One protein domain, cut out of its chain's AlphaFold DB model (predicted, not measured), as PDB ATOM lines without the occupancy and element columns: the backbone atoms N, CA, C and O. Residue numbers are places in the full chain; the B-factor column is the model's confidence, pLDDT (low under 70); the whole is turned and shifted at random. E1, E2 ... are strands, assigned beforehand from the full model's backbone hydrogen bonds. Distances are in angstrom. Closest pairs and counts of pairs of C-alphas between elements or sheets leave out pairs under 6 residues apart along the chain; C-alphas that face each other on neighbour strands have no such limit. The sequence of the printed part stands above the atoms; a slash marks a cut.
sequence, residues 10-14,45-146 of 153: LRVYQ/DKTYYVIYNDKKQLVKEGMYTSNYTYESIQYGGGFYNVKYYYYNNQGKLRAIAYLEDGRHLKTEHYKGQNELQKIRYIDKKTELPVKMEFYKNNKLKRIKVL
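What this domain is: This is residues 10 to 14 and 45 to 146 of the 153 residues of an uncharacterized protein of Flavivirga eckloniae (UniProt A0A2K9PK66). One wide, twisted sheet of nine strands makes a single curved slab, with no named element over either face. The small hairpin of E4 and E5 turns off at one end of the strands, in the chain between E3 and E6. The printed part has 107 residues, with no named helix and eleven named strands, E1 to E11 in order; the class is all strand. The large sheet is mixed, in the order E1, E2, E3, E6, E7, E8, E9, E10, E11. The whole is flat, spanning 41 by 36 by 19 A, and only just compact, close to loose, with a radius of gyration of the C-alphas of 15.6 A.

How they stand to each other: Start at residues 10 to 13, E1, an edge strand parallel to E2, residues 48 to 52, at 23 degrees; look for N 12 and O 50, 3.0 A apart. E2 forms a hairpin with E3, residues 58 to 65, at 154 degrees, where N 51 and O 60 are 2.8 A apart. E3 runs on into E4, residues 68 to 70, at 85 degrees. E4 forms a hairpin with E5, residues 73 to 75, with N 70 and O 73 at 3.0 A. E5 runs on at 58 degrees into E6, residues 78 to 87, which bends by 89 degrees at residue 81. E6 is the antiparallel neighbour of E3, with N 83 and O 61 at 2.8 A. From E6 a meander, each strand the antiparallel neighbour of the one before, goes through E7, residues 93 to 100, E8, residues 103 to 110, E9, residues 116 to 122, E10, residues 129 to 136, and E11, residues 139 to 145, the other edge strand. Its successive pairs show N 84 and O 97 at 2.9 A, N 98 and O 106 at 2.9 A, N 107 and O 120 at 2.8 A, N 121 and O 131 at 2.8 A, and N 134 and O 142 at 2.8 A. E1 and E11 are apart.

Where its parts are: Find C-alpha 10 at (-53.944, -29.999, -44.185), where E1 begins. E6 starts at C-alpha 78, (-56.578, -36.223, -30.453), and measures 22.9 A; E8 measures 21.4 A and E7 21.1 A. E11 ends at C-alpha 145, (-30.184, -53.430, -25.934).

The domain as a whole: The C-alphas farthest apart are those of Ser 72 and Gln 90, 43.3 A. Residues 15 to 44 are not printed, and C-alphas 14 and 45 are 18.7 A apart across this cut. Of the links printed whole, E9 to E10 is short and the others are tight. Mean pLDDT of the printed part is 94.2, and no printed residue is under 70.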
ATOM      1  N   LEU A  10     -53.900 -31.432 -44.453       96.31
ATOM      2  CA  LEU A  10     -53.944 -29.999 -44.185       96.31
ATOM      3  C   LEU A  10     -52.592 -29.482 -43.702       96.31
ATOM      4  O   LEU A  10     -52.048 -29.925 -42.689       96.31
ATOM      5  N   ARG A  11     -52.077 -28.472 -44.405       97.25
ATOM      6  CA  ARG A  11     -50.947 -27.662 -43.949       97.25
ATOM      7  C   ARG A  11     -51.478 -26.458 -43.182       97.25
ATOM      8  O   ARG A  11     -52.197 -25.647 -43.751       97.25
ATOM      9  N   VAL A  12     -51.080 -26.320 -41.921       97.25
ATOM     10  CA  VAL A  12     -51.560 -25.248 -41.037       97.25
ATOM     11  C   VAL A  12     -50.413 -24.624 -40.243       97.25
ATOM     12  O   VAL A  12     -49.356 -25.234 -40.069       97.25
ATOM     13  N   TYR A  13     -50.622 -23.406 -39.743       96.75
ATOM     14  CA  TYR A  13     -49.610 -22.636 -39.020       96.75
ATOM     15  C   TYR A  13     -50.131 -22.245 -37.636       96.75
ATOM     16  O   TYR A  13     -51.247 -21.761 -37.510       96.75
ATOM     17  N   GLN A  14     -49.321 -22.425 -36.591       94.94
ATOM     18  CA  GLN A  14     -49.711 -22.160 -35.197       94.94
ATOM     19  C   GLN A  14     -50.103 -20.701 -34.920       94.94
ATOM     20  O   GLN A  14     -50.795 -20.423 -33.946       94.94
ATOM     21  N   ASP A  45     -62.025 -34.737 -38.483       95.38
ATOM     22  CA  ASP A  45     -61.804 -36.155 -38.203       95.38
ATOM     23  C   ASP A  45     -61.109 -36.860 -39.376       95.38
ATOM     24  O   ASP A  45     -61.446 -36.631 -40.535       95.38
ATOM     25  N   LYS A  46     -60.157 -37.749 -39.069       93.25
ATOM     26  CA  LYS A  46     -59.388 -38.558 -40.034       93.25
ATOM     27  C   LYS A  46     -58.572 -37.749 -41.049       93.25
ATOM     28  O   LYS A  46     -58.177 -38.276 -42.084       93.25
ATOM     29  N   THR A  47     -58.254 -36.499 -40.732       95.06
ATOM     30  CA  THR A  47     -57.384 -35.648 -41.550       95.06
ATOM     31  C   THR A  47     -55.946 -35.692 -41.042       95.06
ATOM     32  O   THR A  47     -55.687 -35.640 -39.835       95.06
ATOM     33  N   TYR A  48     -54.987 -35.760 -41.964       96.62
ATOM     34  CA  TYR A  48     -53.568 -35.634 -41.662       96.62
ATOM     35  C   TYR A  48     -53.167 -34.162 -41.584       96.62
ATOM     36  O   TYR A  48     -53.318 -33.408 -42.540       96.62
ATOM     37  N   TYR A  49     -52.620 -33.733 -40.454       97.88
ATOM     38  CA  TYR A  49     -52.159 -32.362 -40.269       97.88
ATOM     39  C   TYR A  49     -50.642 -32.283 -40.371       97.88
ATOM     40  O   TYR A  49     -49.933 -33.088 -39.770       97.88
ATOM     41  N   VAL A  50     -50.154 -31.255 -41.060       98.25
ATOM     42  CA  VAL A  50     -48.747 -30.843 -41.102       98.25
ATOM     43  C   VAL A  50     -48.671 -29.429 -40.527       98.25
ATOM     44  O   VAL A  50     -49.070 -28.457 -41.172       98.25
ATOM     45  N   ILE A  51     -48.209 -29.318 -39.283       98.31
ATOM     46  CA  ILE A  51     -48.333 -28.111 -38.461       98.31
ATOM     47  C   ILE A  51     -46.980 -27.413 -38.352       98.31
ATOM     48  O   ILE A  51     -46.005 -28.001 -37.878       98.31
ATOM     49  N   TYR A  52     -46.941 -26.136 -38.721       98.25
ATOM     50  CA  TYR A  52     -45.744 -25.301 -38.672       98.25
ATOM     51  C   TYR A  52     -45.832 -24.243 -37.567       98.25
ATOM     52  O   TYR A  52     -46.914 -23.744 -37.262       98.25
ATOM     53  N   ASN A  53     -44.695 -23.867 -36.981       95.81
ATOM     54  CA  ASN A  53     -44.613 -22.711 -36.086       95.81
ATOM     55  C   ASN A  53     -44.499 -21.378 -36.858       95.81
ATOM     56  O   ASN A  53     -44.452 -21.342 -38.089       95.81
ATOM     57  N   ASP A  54     -44.414 -20.275 -36.114       92.06
ATOM     58  CA  ASP A  54     -44.209 -18.905 -36.606       92.06
ATOM     59  C   ASP A  54     -42.930 -18.732 -37.446       92.06
ATOM     60  O   ASP A  54     -42.896 -17.955 -38.400       92.06
ATOM     61  N   LYS A  55     -41.892 -19.517 -37.151       94.94
ATOM     62  CA  LYS A  55     -40.637 -19.588 -37.917       94.94
ATOM     63  C   LYS A  55     -40.729 -20.479 -39.159       94.94
ATOM     64  O   LYS A  55     -39.703 -20.755 -39.778       94.94
ATOM     65  N   LYS A  56     -41.929 -20.942 -39.532       95.94
ATOM     66  CA  LYS A  56     -42.181 -21.869 -40.651       95.94
ATOM     67  C   LYS A  56     -41.440 -23.205 -40.510       95.94
ATOM     68  O   LYS A  56     -41.108 -23.846 -41.505       95.94
ATOM     69  N   GLN A  57     -41.182 -23.644 -39.282       96.88
ATOM     70  CA  GLN A  57     -40.588 -24.946 -38.982       96.88
ATOM     71  C   GLN A  57     -41.700 -25.956 -38.699       96.88
ATOM     72  O   GLN A  57     -42.637 -25.637 -37.970       96.88
ATOM     73  N   LEU A  58     -41.604 -27.160 -39.262       97.81
ATOM     74  CA  LEU A  58     -42.540 -28.252 -38.982       97.81
ATOM     75  C   LEU A  58     -42.408 -28.650 -37.512       97.81
ATOM     76  O   LEU A  58     -41.323 -29.032 -37.110       97.81
ATOM     77  N   VAL A  59     -43.472 -28.570 -36.714       97.50
ATOM     78  CA  VAL A  59     -43.434 -28.878 -35.268       97.50
ATOM     79  C   VAL A  59     -44.238 -30.115 -34.890       97.50
ATOM     80  O   VAL A  59     -43.916 -30.774 -33.900       97.50
ATOM     81  N   LYS A  60     -45.258 -30.459 -35.680       98.00
ATOM     82  CA  LYS A  60     -46.116 -31.621 -35.448       98.00
ATOM     83  C   LYS A  60     -46.682 -32.124 -36.773       98.00
ATOM     84  O   LYS A  60     -47.169 -31.322 -37.564       98.00
ATOM     85  N   GLU A  61     -46.656 -33.434 -36.995       98.25
ATOM     86  CA  GLU A  61     -47.429 -34.065 -38.070       98.25
ATOM     87  C   GLU A  61     -48.115 -35.336 -37.582       98.25
ATOM     88  O   GLU A  61     -47.551 -36.076 -36.775       98.25
ATOM     89  N   GLY A  62     -49.333 -35.595 -38.043       97.25
ATOM     90  CA  GLY A  62     -50.094 -36.773 -37.642       97.25
ATOM     91  C   GLY A  62     -51.562 -36.671 -38.019       97.25
ATOM     92  O   GLY A  62     -52.047 -35.607 -38.393       97.25
ATOM     93  N   MET A  63     -52.275 -37.784 -37.890       95.69
ATOM     94  CA  MET A  63     -53.713 -37.820 -38.140       95.69
ATOM     95  C   MET A  63     -54.480 -37.415 -36.882       95.69
ATOM     96  O   MET A  63     -54.200 -37.934 -35.797       95.69
ATOM     97  N   TYR A  64     -55.437 -36.501 -37.031       96.25
ATOM     98  CA  TYR A  64     -56.412 -36.227 -35.983       96.25
ATOM     99  C   TYR A  64     -57.540 -37.256 -36.047       96.25
ATOM    100  O   TYR A  64     -58.065 -37.551 -37.120       96.25
ATOM    101  N   THR A  65     -57.930 -37.789 -34.897       94.56
ATOM    102  CA  THR A  65     -59.084 -38.679 -34.760       94.56
ATOM    103  C   THR A  65     -59.943 -38.193 -33.609       94.56
ATOM    104  O   THR A  65     -59.451 -38.068 -32.490       94.56
ATOM    105  N   SER A  66     -61.218 -37.942 -33.882       94.12
ATOM    106  CA  SER A  66     -62.239 -37.500 -32.926       94.12
ATOM    107  C   SER A  66     -62.522 -38.531 -31.835       94.12
ATOM    108  O   SER A  66     -62.817 -38.154 -30.705       94.12
ATOM    109  N   ASN A  67     -62.385 -39.817 -32.164       92.12
ATOM    110  CA  ASN A  67     -62.484 -40.936 -31.240       92.12
ATOM    111  C   ASN A  67     -61.427 -41.977 -31.596       92.12
ATOM    112  O   ASN A  67     -61.200 -42.267 -32.774       92.12
ATOM    113  N   TYR A  68     -60.802 -42.554 -30.580       91.06
ATOM    114  CA  TYR A  68     -59.746 -43.538 -30.760       91.06
ATOM    115  C   TYR A  68     -59.903 -44.679 -29.758       91.06
ATOM    116  O   TYR A  68     -60.139 -44.439 -28.576       91.06
ATOM    117  N   THR A  69     -59.772 -45.918 -30.228       90.00
ATOM    118  CA  THR A  69     -59.884 -47.112 -29.382       90.00
ATOM    119  C   THR A  69     -58.544 -47.822 -29.331       90.00
ATOM    120  O   THR A  69     -58.005 -48.199 -30.372       90.00
ATOM    121  N   TYR A  70     -58.042 -48.064 -28.125       86.31
ATOM    122  CA  TYR A  70     -56.832 -48.846 -27.888       86.31
ATOM    123  C   TYR A  70     -57.038 -49.772 -26.696       86.31
ATOM    124  O   TYR A  70     -57.527 -49.333 -25.661       86.31
ATOM    125  N   GLU A  71     -56.709 -51.059 -26.855       87.56
ATOM    126  CA  GLU A  71     -56.922 -52.095 -25.826       87.56
ATOM    127  C   GLU A  71     -58.344 -52.056 -25.219       87.56
ATOM    128  O   GLU A  71     -58.536 -52.178 -24.013       87.56
ATOM    129  N   SER A  72     -59.355 -51.865 -26.079       89.62
ATOM    130  CA  SER A  72     -60.783 -51.758 -25.716       89.62
ATOM    131  C   SER A  72     -61.171 -50.532 -24.876       89.62
ATOM    132  O   SER A  72     -62.323 -50.419 -24.461       89.62
ATOM    133  N   ILE A  73     -60.254 -49.587 -24.660       88.44
ATOM    134  CA  ILE A  73     -60.516 -48.306 -23.996       88.44
ATOM    135  C   ILE A  73     -60.748 -47.234 -25.064       88.44
ATOM    136  O   ILE A  73     -59.981 -47.127 -26.023       88.44
ATOM    137  N   GLN A  74     -61.811 -46.442 -24.896       90.88
ATOM    138  CA  GLN A  74     -62.108 -45.295 -25.752       90.88
ATOM    139  C   GLN A  74     -61.455 -44.023 -25.215       90.88
ATOM    140  O   GLN A  74     -61.565 -43.694 -24.034       90.88
ATOM    141  N   TYR A  75     -60.825 -43.284 -26.117       90.62
ATOM    142  CA  TYR A  75     -60.204 -41.994 -25.871       90.62
ATOM    143  C   TYR A  75     -60.832 -40.932 -26.784       90.62
ATOM    144  O   TYR A  75     -61.243 -41.229 -27.910       90.62
ATOM    145  N   GLY A  76     -60.905 -39.692 -26.290       92.19
ATOM    146  CA  GLY A  76     -61.501 -38.562 -27.012       92.19
ATOM    147  C   GLY A  76     -60.645 -38.029 -28.169       92.19
ATOM    148  O   GLY A  76     -59.655 -38.631 -28.577       92.19
ATOM    149  N   GLY A  77     -61.013 -36.865 -28.697       92.88
ATOM    150  CA  GLY A  77     -60.372 -36.296 -29.882       92.88
ATOM    151  C   GLY A  77     -58.889 -35.962 -29.692       92.88
ATOM    152  O   GLY A  77     -58.528 -35.237 -28.766       92.88
ATOM    153  N   GLY A  78     -58.018 -36.437 -30.585       94.94
ATOM    154  CA  GLY A  78     -56.578 -36.223 -30.453       94.94
ATOM    155  C   GLY A  78     -55.718 -36.757 -31.596       94.94
ATOM    156  O   GLY A  78     -56.207 -37.258 -32.605       94.94
ATOM    157  N   PHE A  79     -54.402 -36.629 -31.413       96.00
ATOM    158  CA  PHE A  79     -53.379 -37.162 -32.314       96.00
ATOM    159  C   PHE A  79     -52.677 -38.339 -31.644       96.00
ATOM    160  O   PHE A  79     -51.816 -38.134 -30.788       96.00
ATOM    161  N   TYR A  80     -53.032 -39.557 -32.041       94.50
ATOM    162  CA  TYR A  80     -52.492 -40.784 -31.445       94.50
ATOM    163  C   TYR A  80     -51.276 -41.315 -32.213       94.50
ATOM    164  O   TYR A  80     -50.319 -41.794 -31.609       94.50
ATOM    165  N   ASN A  81     -51.267 -41.143 -33.535       94.44
ATOM    166  CA  ASN A  81     -50.141 -41.478 -34.406       94.44
ATOM    167  C   ASN A  81     -49.523 -40.180 -34.919       94.44
ATOM    168  O   ASN A  81     -50.068 -39.531 -35.816       94.44
ATOM    169  N   VAL A  82     -48.433 -39.751 -34.284       96.56
ATOM    170  CA  VAL A  82     -47.930 -38.381 -34.423       96.56
ATOM    171  C   VAL A  82     -46.421 -38.308 -34.266       96.56
ATOM    172  O   VAL A  82     -45.815 -39.036 -33.479       96.56
ATOM    173  N   LYS A  83     -45.810 -37.378 -34.997       98.50
ATOM    174  CA  LYS A  83     -44.423 -36.970 -34.806       98.50
ATOM    175  C   LYS A  83     -44.366 -35.546 -34.283       98.50
ATOM    176  O   LYS A  83     -45.062 -34.667 -34.786       98.50
ATOM    177  N   TYR A  84     -43.492 -35.321 -33.314       98.00
ATOM    178  CA  TYR A  84     -43.164 -34.001 -32.789       98.00
ATOM    179  C   TYR A  84     -41.725 -33.652 -33.129       98.00
ATOM    180  O   TYR A  84     -40.825 -34.464 -32.912       98.00
ATOM    181  N   TYR A  85     -41.507 -32.436 -33.612       97.81
ATOM    182  CA  TYR A  85     -40.203 -31.947 -34.040       97.81
ATOM    183  C   TYR A  85     -39.733 -30.869 -33.077       97.81
ATOM    184  O   TYR A  85     -40.408 -29.866 -32.846       97.81
ATOM    185  N   TYR A  86     -38.546 -31.074 -32.525       96.00
ATOM    186  CA  TYR A  86     -37.964 -30.190 -31.531       96.00
ATOM    187  C   TYR A  86     -36.721 -29.530 -32.095       96.00
ATOM    188  O   TYR A  86     -35.796 -30.206 -32.550       96.00
ATOM    189  N   TYR A  87     -36.679 -28.208 -31.996       95.00
ATOM    190  CA  TYR A  87     -35.566 -27.385 -32.446       95.00
ATOM    191  C   TYR A  87     -34.807 -26.821 -31.247       95.00
ATOM    192  O   TYR A  87     -35.361 -26.647 -30.162       95.00
ATOM    193  N   ASN A  88     -33.518 -26.554 -31.425       91.81
ATOM    194  CA  ASN A  88     -32.748 -25.781 -30.454       91.81
ATOM    195  C   ASN A  88     -32.980 -24.266 -30.639       91.81
ATOM    196  O   ASN A  88     -33.619 -23.831 -31.597       91.81
ATOM    197  N   ASN A  89     -32.396 -23.447 -29.760       90.06
ATOM    198  CA  ASN A  89     -32.540 -21.984 -29.807       90.06
ATOM    199  C   ASN A  89     -31.984 -21.347 -31.098       90.06
ATOM    200  O   ASN A  89     -32.376 -20.243 -31.454       90.06
ATOM    201  N   GLN A  90     -31.108 -22.054 -31.822       91.38
ATOM    202  CA  GLN A  90     -30.567 -21.640 -33.123       91.38
ATOM    203  C   GLN A  90     -31.455 -22.081 -34.303       91.38
ATOM    204  O   GLN A  90     -31.059 -21.930 -35.455       91.38
ATOM    205  N   GLY A  91     -32.617 -22.685 -34.041       92.31
ATOM    206  CA  GLY A  91     -33.541 -23.166 -35.068       92.31
ATOM    207  C   GLY A  91     -33.108 -24.454 -35.776       92.31
ATOM    208  O   GLY A  91     -33.701 -24.814 -36.788       92.31
ATOM    209  N   LYS A  92     -32.102 -25.174 -35.264       93.50
ATOM    210  CA  LYS A  92     -31.654 -26.461 -35.827       93.50
ATOM    211  C   LYS A  92     -32.440 -27.615 -35.214       93.50
ATOM    212  O   LYS A  92     -32.685 -27.609 -34.005       93.50
ATOM    213  N   LEU A  93     -32.806 -28.602 -36.034       95.25
ATOM    214  CA  LEU A  93     -33.527 -29.789 -35.576       95.25
ATOM    215  C   LEU A  93     -32.663 -30.553 -34.564       95.25
ATOM    216  O   LEU A  93     -31.502 -30.860 -34.823       95.25
ATOM    217  N   ARG A  94     -33.234 -30.834 -33.396       96.12
ATOM    218  CA  ARG A  94     -32.581 -31.524 -32.277       96.12
ATOM    219  C   ARG A  94     -33.151 -32.919 -32.074       96.12
ATOM    220  O   ARG A  94     -32.399 -33.837 -31.744       96.12
ATOM    221  N   ALA A  95     -34.465 -33.077 -32.211       97.31
ATOM    222  CA  ALA A  95     -35.105 -34.366 -32.025       97.31
ATOM    223  C   ALA A  95     -36.419 -34.491 -32.798       97.31
ATOM    224  O   ALA A  95     -37.110 -33.495 -33.004       97.31
ATOM    225  N   ILE A  96     -36.772 -35.727 -33.145       98.31
ATOM    226  CA  ILE A  96     -38.113 -36.111 -33.586       98.31
ATOM    227  C   ILE A  96     -38.622 -37.194 -32.633       98.31
ATOM    228  O   ILE A  96     -38.000 -38.250 -32.514       98.31
ATOM    229  N   ALA A  97     -39.723 -36.937 -31.931       98.00
ATOM    230  CA  ALA A  97     -40.392 -37.935 -31.100       98.00
ATOM    231  C   ALA A  97     -41.568 -38.541 -31.860       98.00
ATOM    232  O   ALA A  97     -42.367 -37.809 -32.432       98.00
ATOM    233  N   TYR A  98     -41.667 -39.865 -31.836       98.25
ATOM    234  CA  TYR A  98     -42.704 -40.636 -32.505       98.25
ATOM    235  C   TYR A  98     -43.633 -41.211 -31.446       98.25
ATOM    236  O   TYR A  98     -43.165 -41.876 -30.512       98.25
ATOM    237  N   LEU A  99     -44.926 -40.957 -31.599       95.94
ATOM    238  CA  LEU A  99     -45.978 -41.624 -30.853       95.94
ATOM    239  C   LEU A  99     -46.764 -42.515 -31.803       95.94
ATOM    240  O   LEU A  99     -47.033 -42.142 -32.947       95.94
ATOM    241  N   GLU A 100     -47.133 -43.673 -31.289       94.19
ATOM    242  CA  GLU A 100     -48.032 -44.613 -31.932       94.19
ATOM    243  C   GLU A 100     -49.055 -45.039 -30.881       94.19
ATOM    244  O   GLU A 100     -48.687 -45.364 -29.748       94.19
ATOM    245  N   ASP A 101     -50.333 -44.965 -31.233       92.56
ATOM    246  CA  ASP A 101     -51.459 -45.212 -30.327       92.56
ATOM    247  C   ASP A 101     -51.454 -44.312 -29.071       92.56
ATOM    248  O   ASP A 101     -51.845 -44.709 -27.976       92.56
ATOM    249  N   GLY A 102     -50.949 -43.082 -29.207       91.12
ATOM    250  CA  GLY A 102     -50.797 -42.112 -28.119       91.12
ATOM    251  C   GLY A 102     -49.606 -42.382 -27.197       91.12
ATOM    252  O   GLY A 102     -49.372 -41.612 -26.269       91.12
ATOM    253  N   ARG A 103     -48.824 -43.435 -27.454       92.50
ATOM    254  CA  ARG A 103     -47.705 -43.875 -26.610       92.50
ATOM    255  C   ARG A 103     -46.373 -43.632 -27.295       92.50
ATOM    256  O   ARG A 103     -46.251 -43.752 -28.512       92.50
ATOM    257  N   HIS A 104     -45.343 -43.311 -26.518       94.88
ATOM    258  CA  HIS A 104     -44.006 -43.091 -27.062       94.88
ATOM    259  C   HIS A 104     -43.429 -44.378 -27.670       94.88
ATOM    260  O   HIS A 104     -43.257 -45.378 -26.982       94.88
ATOM    261  N   LEU A 105     -43.077 -44.326 -28.956       96.12
ATOM    262  CA  LEU A 105     -42.464 -45.438 -29.686       96.12
ATOM    263  C   LEU A 105     -40.942 -45.286 -29.747       96.12
ATOM    264  O   LEU A 105     -40.174 -46.190 -29.409       96.12
ATOM    265  N   LYS A 106     -40.481 -44.123 -30.213       97.75
ATOM    266  CA  LYS A 106     -39.055 -43.811 -30.320       97.75
ATOM    267  C   LYS A 106     -38.791 -42.313 -30.336       97.75
ATOM    268  O   LYS A 106     -39.673 -41.495 -30.589       97.75
ATOM    269  N   THR A 107     -37.535 -41.948 -30.123       98.12
ATOM    270  CA  THR A 107     -37.036 -40.592 -30.348       98.12
ATOM    271  C   THR A 107     -35.740 -40.641 -31.139       98.12
ATOM    272  O   THR A 107     -34.780 -41.306 -30.744       98.12
ATOM    273  N   GLU A 108     -35.713 -39.911 -32.244       98.06
ATOM    274  CA  GLU A 108     -34.531 -39.670 -33.062       98.06
ATOM    275  C   GLU A 108     -33.867 -38.389 -32.568       98.06
ATOM    276  O   GLU A 108     -34.531 -37.372 -32.383       98.06
ATOM    277  N   HIS A 109     -32.564 -38.436 -32.312       97.50
ATOM    278  CA  HIS A 109     -31.775 -37.307 -31.837       97.50
ATOM    279  C   HIS A 109     -30.727 -36.933 -32.872       97.50
ATOM    280  O   HIS A 109     -30.002 -37.799 -33.371       97.50
ATOM    281  N   TYR A 110     -30.602 -35.635 -33.114       95.50
ATOM    282  CA  TYR A 110     -29.734 -35.066 -34.130       95.50
ATOM    283  C   TYR A 110     -28.648 -34.194 -33.501       95.50
ATOM    284  O   TYR A 110     -28.861 -33.519 -32.489       95.50
ATOM    285  N   LYS A 111     -27.470 -34.216 -34.121       89.25
ATOM    286  CA  LYS A 111     -26.381 -33.268 -33.873       89.25
ATOM    287  C   LYS A 111     -26.548 -32.025 -34.751       89.25
ATOM    288  O   LYS A 111     -27.454 -31.932 -35.579       89.25
ATOM    289  N   GLY A 112     -25.645 -31.056 -34.572       77.81
ATOM    290  CA  GLY A 112     -25.512 -29.947 -35.518       77.81
ATOM    291  C   GLY A 112     -25.409 -30.458 -36.962       77.81
ATOM    292  O   GLY A 112     -24.883 -31.540 -37.187       77.81
ATOM    293  N   GLN A 113     -25.930 -29.676 -37.916       79.19
ATOM    294  CA  GLN A 113     -26.016 -30.025 -39.348       79.19
ATOM    295  C   GLN A 113     -27.012 -31.154 -39.693       79.19
ATOM    296  O   GLN A 113     -26.896 -31.762 -40.749       79.19
ATOM    297  N   ASN A 114     -28.022 -31.404 -38.846       82.62
ATOM    298  CA  ASN A 114     -29.075 -32.408 -39.084       82.62
ATOM    299  C   ASN A 114     -28.542 -33.850 -39.229       82.62
ATOM    300  O   ASN A 114     -29.174 -34.693 -39.861       82.62
ATOM    301  N   GLU A 115     -27.393 -34.157 -38.624       92.12
ATOM    302  CA  GLU A 115     -26.827 -35.507 -38.613       92.12
ATOM    303  C   GLU A 115     -27.513 -36.364 -37.539       92.12
ATOM    304  O   GLU A 115     -27.533 -35.991 -36.360       92.12
ATOM    305  N   LEU A 116     -28.049 -37.530 -37.919       95.62
ATOM    306  CA  LEU A 116     -28.641 -38.466 -36.963       95.62
ATOM    307  C   LEU A 116     -27.550 -39.007 -36.028       95.62
ATOM    308  O   LEU A 116     -26.560 -39.585 -36.470       95.62
ATOM    309  N   GLN A 117     -27.745 -38.843 -34.721       96.50
ATOM    310  CA  GLN A 117     -26.806 -39.284 -33.688       96.50
ATOM    311  C   GLN A 117     -27.272 -40.551 -32.984       96.50
ATOM    312  O   GLN A 117     -26.459 -41.422 -32.663       96.50
ATOM    313  N   LYS A 118     -28.558 -40.617 -32.636       97.44
ATOM    314  CA  LYS A 118     -29.084 -41.675 -31.775       97.44
ATOM    315  C   LYS A 118     -30.570 -41.877 -32.006       97.44
ATOM    316  O   LYS A 118     -31.303 -40.896 -32.046       97.44
ATOM    317  N   ILE A 119     -31.016 -43.125 -32.019       98.25
ATOM    318  CA  ILE A 119     -32.431 -43.471 -31.878       98.25
ATOM    319  C   ILE A 119     -32.616 -44.187 -30.544       98.25
ATOM    320  O   ILE A 119     -31.921 -45.158 -30.256       98.25
ATOM    321  N   ARG A 120     -33.523 -43.689 -29.704       97.75
ATOM    322  CA  ARG A 120     -33.966 -44.353 -28.473       97.75
ATOM    323  C   ARG A 120     -35.333 -44.972 -28.735       97.75
ATOM    324  O   ARG A 120     -36.258 -44.232 -29.040       97.75
ATOM    325  N   TYR A 121     -35.450 -46.281 -28.577       97.12
ATOM    326  CA  TYR A 121     -36.708 -47.017 -28.663       97.12
ATOM    327  C   TYR A 121     -37.268 -47.240 -27.265       97.12
ATOM    328  O   TYR A 121     -36.504 -47.506 -26.330       97.12
ATOM    329  N   ILE A 122     -38.582 -47.122 -27.149       94.75
ATOM    330  CA  ILE A 122     -39.326 -47.184 -25.900       94.75
ATOM    331  C   ILE A 122     -40.330 -48.330 -26.009       94.75
ATOM    332  O   ILE A 122     -40.955 -48.518 -27.052       94.75
ATOM    333  N   ASP A 123     -40.450 -49.117 -24.947       92.25
ATOM    334  CA  ASP A 123     -41.542 -50.071 -24.816       92.25
ATOM    335  C   ASP A 123     -42.831 -49.320 -24.480       92.25
ATOM    336  O   ASP A 123     -42.899 -48.600 -23.487       92.25
ATOM    337  N   LYS A 124     -43.862 -49.477 -25.313       88.38
ATOM    338  CA  LYS A 124     -45.113 -48.717 -25.181       88.38
ATOM    339  C   LYS A 124     -45.863 -48.988 -23.872       88.38
ATOM    340  O   LYS A 124     -46.627 -48.130 -23.431       88.38
ATOM    341  N   LYS A 125     -45.702 -50.183 -23.290       86.50
ATOM    342  CA  LYS A 125     -46.432 -50.598 -22.084       86.50
ATOM    343  C   LYS A 125     -45.798 -50.016 -20.828       86.50
ATOM    344  O   LYS A 125     -46.502 -49.468 -19.990       86.50
ATOM    345  N   THR A 126     -44.480 -50.123 -20.722       88.50
ATOM    346  CA  THR A 126     -43.708 -49.683 -19.553       88.50
ATOM    347  C   THR A 126     -43.207 -48.244 -19.662       88.50
ATOM    348  O   THR A 126     -42.781 -47.679 -18.662       88.50
ATOM    349  N   GLU A 127     -43.234 -47.651 -20.859       87.75
ATOM    350  CA  GLU A 127     -42.625 -46.355 -21.206       87.75
ATOM    351  C   GLU A 127     -41.106 -46.286 -20.987       87.75
ATOM    352  O   GLU A 127     -40.494 -45.212 -20.991       87.75
ATOM    353  N   LEU A 128     -40.455 -47.443 -20.865       91.62
ATOM    354  CA  LEU A 128     -39.029 -47.516 -20.590       91.62
ATOM    355  C   LEU A 128     -38.203 -47.738 -21.856       91.62
ATOM    356  O   LEU A 128     -38.631 -48.430 -22.784       91.62
ATOM    357  N   PRO A 129     -36.973 -47.195 -21.913       92.88
ATOM    358  CA  PRO A 129     -36.073 -47.460 -23.023       92.88
ATOM    359  C   PRO A 129     -35.683 -48.943 -23.093       92.88
ATOM    360  O   PRO A 129     -35.165 -49.484 -22.120       92.88
ATOM    361  N   VAL A 130     -35.837 -49.563 -24.265       95.12
ATOM    362  CA  VAL A 130     -35.480 -50.982 -24.505       95.12
ATOM    363  C   VAL A 130     -34.324 -51.163 -25.481       95.12
ATOM    364  O   VAL A 130     -33.603 -52.158 -25.444       95.12
ATOM    365  N   LYS A 131     -34.098 -50.188 -26.364       96.31
ATOM    366  CA  LYS A 131     -33.005 -50.230 -27.342       96.31
ATOM    367  C   LYS A 131     -32.508 -48.825 -27.639       96.31
ATOM    368  O   LYS A 131     -33.283 -47.874 -27.724       96.31
ATOM    369  N   MET A 132     -31.204 -48.688 -27.826       97.62
ATOM    370  CA  MET A 132     -30.588 -47.476 -28.346       97.62
ATOM    371  C   MET A 132     -29.672 -47.811 -29.517       97.62
ATOM    372  O   MET A 132     -28.784 -48.650 -29.400       97.62
ATOM    373  N   GLU A 133     -29.852 -47.108 -30.623       98.25
ATOM    374  CA  GLU A 133     -28.994 -47.177 -31.801       98.25
ATOM    375  C   GLU A 133     -28.169 -45.895 -31.880       98.25
ATOM    376  O   GLU A 133     -28.707 -44.805 -31.694       98.25
ATOM    377  N   PHE A 134     -26.863 -46.010 -32.109       97.94
ATOM    378  CA  PHE A 134     -25.933 -44.884 -32.186       97.94
ATOM    379  C   PHE A 134     -25.343 -44.786 -33.584       97.94
ATOM    380  O   PHE A 134     -24.858 -45.780 -34.124       97.94
ATOM    381  N   TYR A 135     -25.316 -43.575 -34.127       96.94
ATOM    382  CA  TYR A 135     -24.932 -43.289 -35.501       96.94
ATOM    383  C   TYR A 135     -23.761 -42.306 -35.559       96.94
ATOM    384  O   TYR A 135     -23.560 -41.478 -34.663       96.94
ATOM    385  N   LYS A 136     -22.965 -42.425 -36.623       94.00
ATOM    386  CA  LYS A 136     -21.924 -41.467 -37.016       94.00
ATOM    387  C   LYS A 136     -21.836 -41.440 -38.536       94.00
ATOM    388  O   LYS A 136     -21.720 -42.503 -39.153       94.00
ATOM    389  N   ASN A 137     -21.865 -40.251 -39.121       90.69
ATOM    390  CA  ASN A 137     -21.946 -39.997 -40.556       90.69
ATOM    391  C   ASN A 137     -23.128 -40.754 -41.185       90.69
ATOM    392  O   ASN A 137     -22.960 -41.450 -42.185       90.69
ATOM    393  N   ASN A 138     -24.295 -40.705 -40.529       87.44
ATOM    394  CA  ASN A 138     -25.522 -41.420 -40.911       87.44
ATOM    395  C   ASN A 138     -25.384 -42.953 -41.043       87.44
ATOM    396  O   ASN A 138     -26.248 -43.610 -41.614       87.44
ATOM    397  N   LYS A 139     -24.322 -43.549 -40.487       94.62
ATOM    398  CA  LYS A 139     -24.119 -45.004 -40.438       94.62
ATOM    399  C   LYS A 139     -24.267 -45.507 -39.008       94.62
ATOM    400  O   LYS A 139     -23.687 -44.917 -38.092       94.62
ATOM    401  N   LEU A 140     -25.000 -46.606 -38.829       97.12
ATOM    402  CA  LEU A 140     -25.125 -47.285 -37.540       97.12
ATOM    403  C   LEU A 140     -23.738 -47.746 -37.065       97.12
ATOM    404  O   LEU A 140     -22.968 -48.330 -37.826       97.12
ATOM    405  N   LYS A 141     -23.406 -47.447 -35.810       97.81
ATOM    406  CA  LYS A 141     -22.116 -47.780 -35.188       97.81
ATOM    407  C   LYS A 141     -22.242 -48.760 -34.042       97.81
ATOM    408  O   LYS A 141     -21.361 -49.587 -33.857       97.81
ATOM    409  N   ARG A 142     -23.299 -48.632 -33.244       97.25
ATOM    410  CA  ARG A 142     -23.506 -49.469 -32.065       97.25
ATOM    411  C   ARG A 142     -24.985 -49.582 -31.759       97.25
ATOM    412  O   ARG A 142     -25.703 -48.586 -31.828       97.25
ATOM    413  N   ILE A 143     -25.387 -50.765 -31.322       97.69
ATOM    414  CA  ILE A 143     -26.684 -51.014 -30.703       97.69
ATOM    415  C   ILE A 143     -26.437 -51.316 -29.225       97.69
ATOM    416  O   ILE A 143     -25.521 -52.062 -28.883       97.69
ATOM    417  N   LYS A 144     -27.231 -50.716 -28.341       96.75
ATOM    418  CA  LYS A 144     -27.334 -51.094 -26.932       96.75
ATOM    419  C   LYS A 144     -28.756 -51.585 -26.695       96.75
ATOM    420  O   LYS A 144     -29.686 -50.788 -26.783       96.75
ATOM    421  N   VAL A 145     -28.914 -52.870 -26.408       94.25
ATOM    422  CA  VAL A 145     -30.184 -53.430 -25.934       94.25
ATOM    423  C   VAL A 145     -30.212 -53.286 -24.417       94.25
ATOM    424  O   VAL A 145     -29.202 -53.509 -23.750       94.25
ATOM    425  N   LEU A 146     -31.333 -52.810 -23.891       87.75
ATOM    426  CA  LEU A 146     -31.545 -52.585 -22.471       87.75
ATOM    427  C   LEU A 146     -32.487 -53.676 -21.987       87.75
ATOM    428  O   LEU A 146     -33.682 -53.650 -22.272       87.75
TER     429      LEU A 146